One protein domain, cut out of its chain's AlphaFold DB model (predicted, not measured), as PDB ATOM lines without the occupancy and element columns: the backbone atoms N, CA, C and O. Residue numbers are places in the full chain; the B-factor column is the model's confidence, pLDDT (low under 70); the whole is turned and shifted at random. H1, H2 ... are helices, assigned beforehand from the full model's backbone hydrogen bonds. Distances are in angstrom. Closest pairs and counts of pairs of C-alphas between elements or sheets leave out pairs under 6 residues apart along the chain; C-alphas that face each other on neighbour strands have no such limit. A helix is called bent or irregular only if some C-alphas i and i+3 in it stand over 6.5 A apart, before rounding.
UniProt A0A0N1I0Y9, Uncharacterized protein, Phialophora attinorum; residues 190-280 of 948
ATOM      1  N   LEU A 190      84.717  -8.244  10.324       49.66
ATOM      2  CA  LEU A 190      83.529  -7.735  11.011       49.66
ATOM      3  C   LEU A 190      82.455  -8.837  11.058       49.66
ATOM      4  O   LEU A 190      82.245  -9.516  10.055       49.66
ATOM      5  N   PRO A 191      81.768  -9.033  12.199       58.56
ATOM      6  CA  PRO A 191      80.620  -9.931  12.244       58.56
ATOM      7  C   PRO A 191      79.543  -9.440  11.253       58.56
ATOM      8  O   PRO A 191      79.335  -8.226  11.161       58.56
ATOM      9  N   PRO A 192      78.858 -10.333  10.511       67.88
ATOM     10  CA  PRO A 192      77.838  -9.929   9.545       67.88
ATOM     11  C   PRO A 192      76.760  -9.024  10.168       67.88
ATOM     12  O   PRO A 192      76.356  -9.269  11.312       67.88
ATOM     13  N   PRO A 193      76.255  -8.003   9.450       54.25
ATOM     14  CA  PRO A 193      75.213  -7.123   9.969       54.25
ATOM     15  C   PRO A 193      73.960  -7.935  10.331       54.25
ATOM     16  O   PRO A 193      73.419  -8.657   9.502       54.25
ATOM     17  N   GLY A 194      73.521  -7.824  11.588       74.31
ATOM     18  CA  GLY A 194      72.465  -8.664  12.174       74.31
ATOM     19  C   GLY A 194      72.974  -9.731  13.154       74.31
ATOM     20  O   GLY A 194      72.166 -10.324  13.866       74.31
ATOM     21  N   THR A 195      74.291  -9.938  13.260       79.06
ATOM     22  CA  THR A 195      74.894 -10.810  14.284       79.06
ATOM     23  C   THR A 195      74.498 -10.362  15.702       79.06
ATOM     24  O   THR A 195      74.636  -9.182  16.024       79.06
ATOM     25  N   PRO A 196      74.051 -11.267  16.596       81.62
ATOM     26  CA  PRO A 196      73.739 -10.904  17.976       81.62
ATOM     27  C   PRO A 196      74.926 -10.303  18.740       81.62
ATOM     28  O   PRO A 196      76.036 -10.835  18.707       81.62
ATOM     29  N   LEU A 197      74.661  -9.253  19.523       78.94
ATOM     30  CA  LEU A 197      75.664  -8.462  20.255       78.94
ATOM     31  C   LEU A 197      76.654  -9.306  21.085       78.94
ATOM     32  O   LEU A 197      77.821  -8.946  21.207       78.94
ATOM     33  N   TYR A 198      76.230 -10.445  21.645       82.38
ATOM     34  CA  TYR A 198      77.136 -11.324  22.394       82.38
ATOM     35  C   TYR A 198      78.195 -11.992  21.494       82.38
ATOM     36  O   TYR A 198      79.351 -12.094  21.902       82.38
ATOM     37  N   LYS A 199      77.842 -12.380  20.258       81.31
ATOM     38  CA  LYS A 199      78.795 -12.877  19.252       81.31
ATOM     39  C   LYS A 199      79.722 -11.758  18.775       81.31
ATOM     40  O   LYS A 199      80.918 -11.995  18.648       81.31
ATOM     41  N   GLU A 200      79.217 -10.533  18.593       84.56
ATOM     42  CA  GLU A 200      80.065  -9.373  18.266       84.56
ATOM     43  C   GLU A 200      81.124  -9.116  19.352       84.56
ATOM     44  O   GLU A 200      82.303  -8.922  19.045       84.56
ATOM     45  N   LEU A 201      80.725  -9.183  20.628       83.81
ATOM     46  CA  LEU A 201      81.636  -9.049  21.766       83.81
ATOM     47  C   LEU A 201      82.665 -10.187  21.808       83.81
ATOM     48  O   LEU A 201      83.844  -9.910  22.011       83.81
ATOM     49  N   ILE A 202      82.270 -11.440  21.557       80.12
ATOM     50  CA  ILE A 202      83.202 -12.580  21.468       80.12
ATOM     51  C   ILE A 202      84.209 -12.380  20.322       80.12
ATOM     52  O   ILE A 202      85.413 -12.530  20.536       80.12
ATOM     53  N   SER A 203      83.762 -11.959  19.136       81.88
ATOM     54  CA  SER A 203      84.655 -11.644  18.012       81.88
ATOM     55  C   SER A 203      85.603 -10.481  18.324       81.88
ATOM     56  O   SER A 203      86.762 -10.509  17.908       81.88
ATOM     57  N   PHE A 204      85.170  -9.491  19.112       84.50
ATOM     58  CA  PHE A 204      86.044  -8.431  19.625       84.50
ATOM     59  C   PHE A 204      87.105  -8.986  20.594       84.50
ATOM     60  O   PHE A 204      88.278  -8.638  20.448       84.50
ATOM     61  N   VAL A 205      86.745  -9.888  21.525       83.88
ATOM     62  CA  VAL A 205      87.719 -10.586  22.398       83.88
ATOM     63  C   VAL A 205      88.766 -11.312  21.552       83.88
ATOM     64  O   VAL A 205      89.961 -11.095  21.748       83.88
ATOM     65  N   MET A 206      88.327 -12.142  20.598       80.12
ATOM     66  CA  MET A 206      89.230 -12.954  19.776       80.12
ATOM     67  C   MET A 206      90.128 -12.102  18.875       80.12
ATOM     68  O   MET A 206      91.307 -12.413  18.705       80.12
ATOM     69  N   ARG A 207      89.618 -10.981  18.343       83.19
ATOM     70  CA  ARG A 207      90.442 -10.033  17.584       83.19
ATOM     71  C   ARG A 207      91.549  -9.452  18.469       83.19
ATOM     72  O   ARG A 207      92.705  -9.438  18.059       83.19
ATOM     73  N   TRP A 208      91.234  -9.022  19.692       85.50
ATOM     74  CA  TRP A 208      92.241  -8.480  20.612       85.50
ATOM     75  C   TRP A 208      93.231  -9.525  21.138       85.50
ATOM     76  O   TRP A 208      94.407  -9.194  21.286       85.50
ATOM     77  N   SER A 209      92.824 -10.779  21.360       80.25
ATOM     78  CA  SER A 209      93.749 -11.830  21.818       80.25
ATOM     79  C   SER A 209      94.833 -12.179  20.790       80.25
ATOM     80  O   SER A 209      95.879 -12.693  21.173       80.25
ATOM     81  N   ILE A 210      94.630 -11.858  19.507       85.88
ATOM     82  CA  ILE A 210      95.666 -11.937  18.460       85.88
ATOM     83  C   ILE A 210      96.672 -10.776  18.586       85.88
ATOM     84  O   ILE A 210      97.870 -10.960  18.364       85.88
ATOM     85  N   TRP A 211      96.218  -9.580  18.975       83.25
ATOM     86  CA  TRP A 211      97.074  -8.394  19.105       83.25
ATOM     87  C   TRP A 211      97.869  -8.347  20.418       83.25
ATOM     88  O   TRP A 211      99.019  -7.911  20.389       83.25
ATOM     89  N   LEU A 212      97.319  -8.821  21.544       89.25
ATOM     90  CA  LEU A 212      98.000  -8.782  22.853       89.25
ATOM     91  C   LEU A 212      99.432  -9.363  22.837       89.25
ATOM     92  O   LEU A 212     100.336  -8.650  23.271       89.25
ATOM     93  N   PRO A 213      99.695 -10.565  22.278       90.88
ATOM     94  CA  PRO A 213     101.042 -11.152  22.217       90.88
ATOM     95  C   PRO A 213     102.098 -10.314  21.480       90.88
ATOM     96  O   PRO A 213     103.293 -10.578  21.603       90.88
ATOM     97  N   HIS A 214     101.689  -9.301  20.710       89.12
ATOM     98  CA  HIS A 214     102.598  -8.391  20.013       89.12
ATOM     99  C   HIS A 214     103.041  -7.199  20.892       89.12
ATOM    100  O   HIS A 214     103.999  -6.501  20.549       89.12
ATOM    101  N   VAL A 215     102.399  -6.977  22.047       92.56
ATOM    102  CA  VAL A 215     102.740  -5.919  23.013       92.56
ATOM    103  C   VAL A 215     103.896  -6.380  23.911       92.56
ATOM    104  O   VAL A 215     103.692  -6.833  25.030       92.56
ATOM    105  N   ARG A 216     105.136  -6.233  23.424       91.88
ATOM    106  CA  ARG A 216     106.397  -6.668  24.084       91.88
ATOM    107  C   ARG A 216     106.775  -5.957  25.401       91.88
ATOM    108  O   ARG A 216     107.917  -6.049  25.838       91.88
ATOM    109  N   ASP A 217     105.879  -5.167  25.972       96.25
ATOM    110  CA  ASP A 217     106.092  -4.412  27.207       96.25
ATOM    111  C   ASP A 217     105.016  -4.870  28.183       96.25
ATOM    112  O   ASP A 217     103.857  -4.489  28.026       96.25
ATOM    113  N   ASP A 218     105.394  -5.699  29.156       91.31
ATOM    114  CA  ASP A 218     104.462  -6.372  30.068       91.31
ATOM    115  C   ASP A 218     103.555  -5.373  30.810       91.31
ATOM    116  O   ASP A 218     102.357  -5.597  30.981       91.31
ATOM    117  N   GLN A 219     104.080  -4.194  31.168       90.62
ATOM    118  CA  GLN A 219     103.269  -3.159  31.810       90.62
ATOM    119  C   GLN A 219     102.277  -2.496  30.854       90.62
ATOM    120  O   GLN A 219     101.250  -1.990  31.312       90.62
ATOM    121  N   LYS A 220     102.570  -2.424  29.551       88.88
ATOM    122  CA  LYS A 220     101.595  -1.991  28.538       88.88
ATOM    123  C   LYS A 220     100.621  -3.116  28.199       88.88
ATOM    124  O   LYS A 220      99.437  -2.825  28.074       88.88
ATOM    125  N   HIS A 221     101.085  -4.362  28.115       92.06
ATOM    126  CA  HIS A 221     100.267  -5.555  27.903       92.06
ATOM    127  C   HIS A 221      99.149  -5.637  28.948       92.06
ATOM    128  O   HIS A 221      97.974  -5.648  28.586       92.06
ATOM    129  N   ASP A 222      99.488  -5.550  30.235       90.56
ATOM    130  CA  ASP A 222      98.509  -5.636  31.322       90.56
ATOM    131  C   ASP A 222      97.551  -4.434  31.361       90.56
ATOM    132  O   ASP A 222      96.358  -4.591  31.626       90.56
ATOM    133  N   LYS A 223      98.032  -3.225  31.032       91.25
ATOM    134  CA  LYS A 223      97.178  -2.026  30.905       91.25
ATOM    135  C   LYS A 223      96.195  -2.154  29.738       91.25
ATOM    136  O   LYS A 223      95.038  -1.760  29.882       91.25
ATOM    137  N   VAL A 224      96.633  -2.716  28.611       88.25
ATOM    138  CA  VAL A 224      95.806  -2.986  27.425       88.25
ATOM    139  C   VAL A 224      94.781  -4.082  27.731       88.25
ATOM    140  O   VAL A 224      93.588  -3.847  27.547       88.25
ATOM    141  N   LEU A 225      95.203  -5.216  28.301       90.12
ATOM    142  CA  LEU A 225      94.328  -6.304  28.752       90.12
ATOM    143  C   LEU A 225      93.244  -5.794  29.713       90.12
ATOM    144  O   LEU A 225      92.054  -6.000  29.475       90.12
ATOM    145  N   HIS A 226      93.635  -5.060  30.759       90.50
ATOM    146  CA  HIS A 226      92.696  -4.502  31.730       90.50
ATOM    147  C   HIS A 226      91.719  -3.500  31.090       90.50
ATOM    148  O   HIS A 226      90.533  -3.492  31.427       90.50
ATOM    149  N   HIS A 227      92.180  -2.676  30.142       88.94
ATOM    150  CA  HIS A 227      91.310  -1.765  29.398       88.94
ATOM    151  C   HIS A 227      90.279  -2.526  28.549       88.94
ATOM    152  O   HIS A 227      89.093  -2.204  28.603       88.94
ATOM    153  N   ILE A 228      90.705  -3.563  27.824       87.12
ATOM    154  CA  ILE A 228      89.837  -4.389  26.973       87.12
ATOM    155  C   ILE A 228      88.786  -5.113  27.814       87.12
ATOM    156  O   ILE A 228      87.597  -4.995  27.520       87.12
ATOM    157  N   CYS A 229      89.180  -5.764  28.913       88.06
ATOM    158  CA  CYS A 229      88.240  -6.389  29.849       88.06
ATOM    159  C   CYS A 229      87.235  -5.376  30.423       88.06
ATOM    160  O   CYS A 229      86.050  -5.685  30.537       88.06
ATOM    161  N   LYS A 230      87.666  -4.146  30.732       90.88
ATOM    162  CA  LYS A 230      86.787  -3.077  31.235       90.88
ATOM    163  C   LYS A 230      85.797  -2.564  30.178       90.88
ATOM    164  O   LYS A 230      84.650  -2.273  30.518       90.88
ATOM    165  N   VAL A 231      86.217  -2.457  28.915       85.44
ATOM    166  CA  VAL A 231      85.341  -2.089  27.787       85.44
ATOM    167  C   VAL A 231      84.321  -3.197  27.516       85.44
ATOM    168  O   VAL A 231      83.130  -2.907  27.414       85.44
ATOM    169  N   LEU A 232      84.769  -4.454  27.482       87.12
ATOM    170  CA  LEU A 232      83.920  -5.634  27.307       87.12
ATOM    171  C   LEU A 232      82.885  -5.774  28.421       87.12
ATOM    172  O   LEU A 232      81.705  -5.897  28.113       87.12
ATOM    173  N   GLN A 233      83.290  -5.685  29.693       89.75
ATOM    174  CA  GLN A 233      82.359  -5.750  30.824       89.75
ATOM    175  C   GLN A 233      81.289  -4.661  30.713       89.75
ATOM    176  O   GLN A 233      80.106  -4.952  30.841       89.75
ATOM    177  N   LYS A 234      81.676  -3.416  30.394       90.19
ATOM    178  CA  LYS A 234      80.706  -2.330  30.212       90.19
ATOM    179  C   LYS A 234      79.732  -2.620  29.063       90.19
ATOM    180  O   LYS A 234      78.534  -2.403  29.220       90.19
ATOM    181  N   ALA A 235      80.230  -3.080  27.915       82.94
ATOM    182  CA  ALA A 235      79.392  -3.373  26.755       82.94
ATOM    183  C   ALA A 235      78.460  -4.576  26.997       82.94
ATOM    184  O   ALA A 235      77.311  -4.555  26.559       82.94
ATOM    185  N   TRP A 236      78.921  -5.572  27.758       89.38
ATOM    186  CA  TRP A 236      78.125  -6.700  28.234       89.38
ATOM    187  C   TRP A 236      77.022  -6.245  29.202       89.38
ATOM    188  O   TRP A 236      75.846  -6.527  28.977       89.38
ATOM    189  N   ASP A 237      77.369  -5.453  30.221       87.44
ATOM    190  CA  ASP A 237      76.421  -4.892  31.192       87.44
ATOM    191  C   ASP A 237      75.367  -3.997  30.515       87.44
ATOM    192  O   ASP A 237      74.187  -4.047  30.861       87.44
ATOM    193  N   ASP A 238      75.770  -3.159  29.556       84.31
ATOM    194  CA  ASP A 238      74.859  -2.292  28.802       84.31
ATOM    195  C   ASP A 238      74.022  -3.086  27.780       84.31
ATOM    196  O   ASP A 238      72.874  -2.721  27.522       84.31
ATOM    197  N   GLY A 239      74.542  -4.198  27.247       84.06
ATOM    198  CA  GLY A 239      73.788  -5.164  26.441       84.06
ATOM    199  C   GLY A 239      72.709  -5.887  27.253       84.06
ATOM    200  O   GLY A 239      71.568  -5.988  26.797       84.06
ATOM    201  N   ILE A 240      73.034  -6.293  28.486       84.25
ATOM    202  CA  ILE A 240      72.092  -6.856  29.467       84.25
ATOM    203  C   ILE A 240      70.999  -5.840  29.820       84.25
ATOM    204  O   ILE A 240      69.814  -6.140  29.683       84.25
ATOM    205  N   LYS A 241      71.363  -4.605  30.204       84.06
ATOM    206  CA  LYS A 241      70.395  -3.546  30.576       84.06
ATOM    207  C   LYS A 241      69.409  -3.199  29.456       84.06
ATOM    208  O   LYS A 241      68.296  -2.771  29.743       84.06
ATOM    209  N   LYS A 242      69.820  -3.348  28.192       81.69
ATOM    210  CA  LYS A 242      68.987  -3.087  27.005       81.69
ATOM    211  C   LYS A 242      68.174  -4.299  26.534       81.69
ATOM    212  O   LYS A 242      67.358  -4.144  25.631       81.69
ATOM    213  N   GLY A 243      68.394  -5.488  27.100       82.94
ATOM    214  CA  GLY A 243      67.775  -6.733  26.629       82.94
ATOM    215  C   GLY A 243      68.346  -7.265  25.307       82.94
ATOM    216  O   GLY A 243      67.707  -8.081  24.652       82.94
ATOM    217  N   HIS A 244      69.538  -6.814  24.897       81.00
ATOM    218  CA  HIS A 244      70.267  -7.380  23.751       81.00
ATOM    219  C   HIS A 244      71.074  -8.629  24.133       81.00
ATOM    220  O   HIS A 244      71.397  -9.439  23.270       81.00
ATOM    221  N   ILE A 245      71.410  -8.771  25.419       84.88
ATOM    222  CA  ILE A 245      72.053  -9.957  25.989       84.88
ATOM    223  C   ILE A 245      71.118 -10.497  27.083       84.88
ATOM    224  O   ILE A 245      70.766  -9.747  27.997       84.88
ATOM    225  N   PRO A 246      70.671 -11.760  27.000       75.06
ATOM    226  CA  PRO A 246      69.752 -12.343  27.971       75.06
ATOM    227  C   PRO A 246      70.424 -12.520  29.340       75.06
ATOM    228  O   PRO A 246      71.555 -12.987  29.448       75.06
ATOM    229  N   VAL A 247      69.706 -12.158  30.408       79.31
ATOM    230  CA  VAL A 247      70.236 -12.129  31.791       79.31
ATOM    231  C   VAL A 247      70.440 -13.534  32.381       79.31
ATOM    232  O   VAL A 247      71.121 -13.698  33.392       79.31
ATOM    233  N   ARG A 248      69.820 -14.553  31.779       79.69
ATOM    234  CA  ARG A 248      69.923 -15.966  32.156       79.69
ATOM    235  C   ARG A 248      69.928 -16.826  30.897       79.69
ATOM    236  O   ARG A 248      69.169 -16.551  29.973       79.69
ATOM    237  N   VAL A 249      70.731 -17.887  30.909       73.69
ATOM    238  CA  VAL A 249      70.532 -19.058  30.043       73.69
ATOM    239  C   VAL A 249      69.188 -19.707  30.428       73.69
ATOM    240  O   VAL A 249      68.879 -19.726  31.626       73.69
ATOM    241  N   PRO A 250      68.358 -20.191  29.482       75.38
ATOM    242  CA  PRO A 250      67.145 -20.923  29.830       75.38
ATOM    243  C   PRO A 250      67.499 -22.201  30.602       75.38
ATOM    244  O   PRO A 250      68.501 -22.852  30.315       75.38
ATOM    245  N   ILE A 251      66.698 -22.538  31.611       75.19
ATOM    246  CA  ILE A 251      66.987 -23.654  32.523       75.19
ATOM    247  C   ILE A 251      66.965 -24.969  31.734       75.19
ATOM    248  O   ILE A 251      65.966 -25.263  31.078       75.19
ATOM    249  N   GLY A 252      68.039 -25.758  31.816       81.44
ATOM    250  CA  GLY A 252      68.220 -26.985  31.030       81.44
ATOM    251  C   GLY A 252      69.015 -26.798  29.730       81.44
ATOM    252  O   GLY A 252      69.305 -27.785  29.058       81.44
ATOM    253  N   CYS A 253      69.394 -25.566  29.372       78.44
ATOM    254  CA  CYS A 253      70.231 -25.271  28.203       78.44
ATOM    255  C   CYS A 253      71.733 -25.161  28.537       78.44
ATOM    256  O   CYS A 253      72.515 -24.686  27.716       78.44
ATOM    257  N   GLU A 254      72.170 -25.580  29.729       77.06
ATOM    258  CA  GLU A 254      73.561 -25.435  30.187       77.06
ATOM    259  C   GLU A 254      74.565 -26.307  29.406       77.06
ATOM    260  O   GLU A 254      75.767 -26.049  29.457       77.06
ATOM    261  N   SER A 255      74.081 -27.318  28.674       81.44
ATOM    262  CA  SER A 255      74.876 -28.197  27.802       81.44
ATOM    263  C   SER A 255      74.658 -27.958  26.302       81.44
ATOM    264  O   SER A 255      75.132 -28.755  25.497       81.44
ATOM    265  N   PHE A 256      73.905 -26.923  25.915       81.38
ATOM    266  CA  PHE A 256      73.567 -26.661  24.512       81.38
ATOM    267  C   PHE A 256      74.783 -26.140  23.733       81.38
ATOM    268  O   PHE A 256      75.583 -25.352  24.248       81.38
ATOM    269  N   SER A 257      74.896 -26.534  22.462       75.94
ATOM    270  CA  SER A 257      75.839 -25.915  21.527       75.94
ATOM    271  C   SER A 257      75.509 -24.427  21.307       75.94
ATOM    272  O   SER A 257      74.376 -23.999  21.552       75.94
ATOM    273  N   PRO A 258      76.455 -23.603  20.812       67.94
ATOM    274  CA  PRO A 258      76.220 -22.171  20.609       67.94
ATOM    275  C   PRO A 258      75.028 -21.830  19.700       67.94
ATOM    276  O   PRO A 258      74.462 -20.747  19.839       67.94
ATOM    277  N   GLU A 259      74.649 -22.738  18.796       70.56
ATOM    278  CA  GLU A 259      73.526 -22.592  17.857       70.56
ATOM    279  C   GLU A 259      72.184 -23.010  18.476       70.56
ATOM    280  O   GLU A 259      71.171 -22.332  18.302       70.56
ATOM    281  N   GLU A 260      72.158 -24.097  19.251       73.25
ATOM    282  CA  GLU A 260      70.975 -24.495  20.028       73.25
ATOM    283  C   GLU A 260      70.656 -23.448  21.104       73.25
ATOM    284  O   GLU A 260      69.492 -23.111  21.328       73.25
ATOM    285  N   LEU A 261      71.694 -22.888  21.733       74.44
ATOM    286  CA  LEU A 261      71.585 -21.805  22.708       74.44
ATOM    287  C   LEU A 261      71.008 -20.527  22.069       74.44
ATOM    288  O   LEU A 261      70.173 -19.852  22.669       74.44
ATOM    289  N   GLU A 262      71.413 -20.208  20.837       73.56
ATOM    290  CA  GLU A 262      70.885 -19.080  20.063       73.56
ATOM    291  C   GLU A 262      69.401 -19.266  19.725       73.56
ATOM    292  O   GLU A 262      68.601 -18.377  20.023       73.56
ATOM    293  N   LYS A 263      69.012 -20.451  19.228       79.62
ATOM    294  CA  LYS A 263      67.602 -20.820  18.990       79.62
ATOM    295  C   LYS A 263      66.769 -20.730  20.275       79.62
ATOM    296  O   LYS A 263      65.686 -20.145  20.268       79.62
ATOM    297  N   ALA A 264      67.286 -21.220  21.404       79.38
ATOM    298  CA  ALA A 264      66.622 -21.103  22.704       79.38
ATOM    299  C   ALA A 264      66.444 -19.631  23.142       79.38
ATOM    300  O   ALA A 264      65.387 -19.253  23.653       79.38
ATOM    301  N   PHE A 265      67.435 -18.769  22.884       76.62
ATOM    302  CA  PHE A 265      67.338 -17.325  23.130       76.62
ATOM    303  C   PHE A 265      66.428 -16.572  22.150       76.62
ATOM    304  O   PHE A 265      65.994 -15.461  22.468       76.62
ATOM    305  N   GLU A 266      66.153 -17.103  20.959       77.12
ATOM    306  CA  GLU A 266      65.149 -16.556  20.036       77.12
ATOM    307  C   GLU A 266      63.731 -16.925  20.465       77.12
ATOM    308  O   GLU A 266      62.879 -16.039  20.548       77.12
ATOM    309  N   VAL A 267      63.507 -18.185  20.851       79.25
ATOM    310  CA  VAL A 267      62.233 -18.645  21.426       79.25
ATOM    311  C   VAL A 267      61.875 -17.837  22.678       79.25
ATOM    312  O   VAL A 267      60.768 -17.302  22.768       79.25
ATOM    313  N   GLU A 268      62.809 -17.662  23.618       79.00
ATOM    314  CA  GLU A 268      62.533 -16.909  24.849       79.00
ATOM    315  C   GLU A 268      62.412 -15.387  24.594       79.00
ATOM    316  O   GLU A 268      61.604 -14.729  25.248       79.00
ATOM    317  N   ARG A 269      63.094 -14.816  23.581       75.44
ATOM    318  CA  ARG A 269      62.818 -13.434  23.118       75.44
ATOM    319  C   ARG A 269      61.409 -13.299  22.544       75.44
ATOM    320  O   ARG A 269      60.713 -12.344  22.883       75.44
ATOM    321  N   GLY A 270      60.975 -14.243  21.707       70.44
ATOM    322  CA  GLY A 270      59.612 -14.284  21.175       70.44
ATOM    323  C   GLY A 270      58.575 -14.356  22.297       70.44
ATOM    324  O   GLY A 270      57.612 -13.588  22.308       70.44
ATOM    325  N   ARG A 271      58.830 -15.200  23.302       72.62
ATOM    326  CA  ARG A 271      58.005 -15.336  24.506       72.62
ATOM    327  C   ARG A 271      57.937 -14.052  25.331       72.62
ATOM    328  O   ARG A 271      56.843 -13.631  25.694       72.62
ATOM    329  N   GLU A 272      59.068 -13.403  25.600       69.94
ATOM    330  CA  GLU A 272      59.104 -12.162  26.383       69.94
ATOM    331  C   GLU A 272      58.444 -10.991  25.627       69.94
ATOM    332  O   GLU A 272      57.787 -10.147  26.237       69.94
ATOM    333  N   VAL A 273      58.544 -10.953  24.291       68.88
ATOM    334  CA  VAL A 273      57.808  -9.996  23.447       68.88
ATOM    335  C   VAL A 273      56.301 -10.265  23.491       68.88
ATOM    336  O   VAL A 273      55.536  -9.324  23.705       68.88
ATOM    337  N   LEU A 274      55.862 -11.521  23.366       62.84
ATOM    338  CA  LEU A 274      54.453 -11.911  23.509       62.84
ATOM    339  C   LEU A 274      53.902 -11.568  24.902       62.84
ATOM    340  O   LEU A 274      52.794 -11.047  25.013       62.84
ATOM    341  N   GLU A 275      54.685 -11.778  25.962       66.75
ATOM    342  CA  GLU A 275      54.296 -11.431  27.332       66.75
ATOM    343  C   GLU A 275      54.240  -9.906  27.557       66.75
ATOM    344  O   GLU A 275      53.336  -9.395  28.220       66.75
ATOM    345  N   LYS A 276      55.163  -9.140  26.961       69.81
ATOM    346  CA  LYS A 276      55.135  -7.665  26.977       69.81
ATOM    347  C   LYS A 276      53.979  -7.090  26.154       69.81
ATOM    348  O   LYS A 276      53.489  -6.011  26.492       69.81
ATOM    349  N   LEU A 277      53.534  -7.787  25.106       57.06
ATOM    350  CA  LEU A 277      52.343  -7.439  24.328       57.06
ATOM    351  C   LEU A 277      51.059  -7.755  25.106       57.06
ATOM    352  O   LEU A 277      50.215  -6.869  25.242       57.06
ATOM    353  N   SER A 278      50.925  -8.947  25.697       48.59
ATOM    354  CA  SER A 278      49.738  -9.301  26.492       48.59
ATOM    355  C   SER A 278      49.576  -8.412  27.731       48.59
ATOM    356  O   SER A 278      48.466  -7.989  28.037       48.59
ATOM    357  N   LYS A 279      50.680  -8.015  28.383       59.03
ATOM    358  CA  LYS A 279      50.679  -7.061  29.511       59.03
ATOM    359  C   LYS A 279      50.436  -5.594  29.117       59.03
ATOM    360  O   LYS A 279      50.228  -4.771  30.007       59.03
ATOM    361  N   LYS A 280      50.479  -5.234  27.825       44.25
ATOM    362  CA  LYS A 280      50.160  -3.874  27.330       44.25
ATOM    363  C   LYS A 280      48.807  -3.763  26.631       44.25
ATOM    364  O   LYS A 280      48.265  -2.660  26.565       44.25
TER     365      LYS A 280
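What this domain is: This is residues 190 to 280 of the 948 residues of an uncharacterized protein of Phialophora attinorum (UniProt A0A0N1I0Y9). Two long helices, H1 and H2, lie side by side as a helical hairpin, and a third helix, H3, sits beyond the hairpin's open end, reached by a long loop and touching neither of them. The far part of H3 and the last residues, 270 to 280, stick out and lengthen the whole. The printed part has 91 residues with three named helices, in the order H1, H2, H3, and no named strand; the class is all helix. It is loose, with a radius of gyration of the C-alphas of 16.8 A, and spans 56 by 27 by 27 A.

Where its parts are: H1 runs from residue 197, C-alpha at (75.664, -8.462, 20.255), to residue 214, 26.9 A from first to last C-alpha. H1 is irregular, but only just: C-alphas 210 and 213 are 6.6 A apart. H2, residues 218 to 241, is the longest helix, 34.2 A, and begins with C-alpha 218 at (104.462, -6.372, 30.068). H3, residues 258 to 278, measures 30.0 A and ends with C-alpha 278 at (49.738, -9.301, 26.492).

How they stand to each other: H1 and H2 form a helical hairpin over a tight link of 3 residues. They touch, the closest C-alphas being those of Leu 212 and His 221, 6.4 A apart. Their lines stand at a shallow tilt of 1 degrees, opposite ways. H3 is apart from H1 and from H2. Each O i to N i+4 pair is within hydrogen-bond range in H2 and H3; in H1, 11 of 14 are.

The domain as a whole: The C-alphas farthest apart, those of Arg 216 and Ser 278, are 56.8 A from each other. The printed part has no cut. The link from H2 to H3, residues 242 to 257, is long. Mean pLDDT of the printed part is 79.5; residues 190 to 193, residue 258 and residues 272 to 280 are under 70.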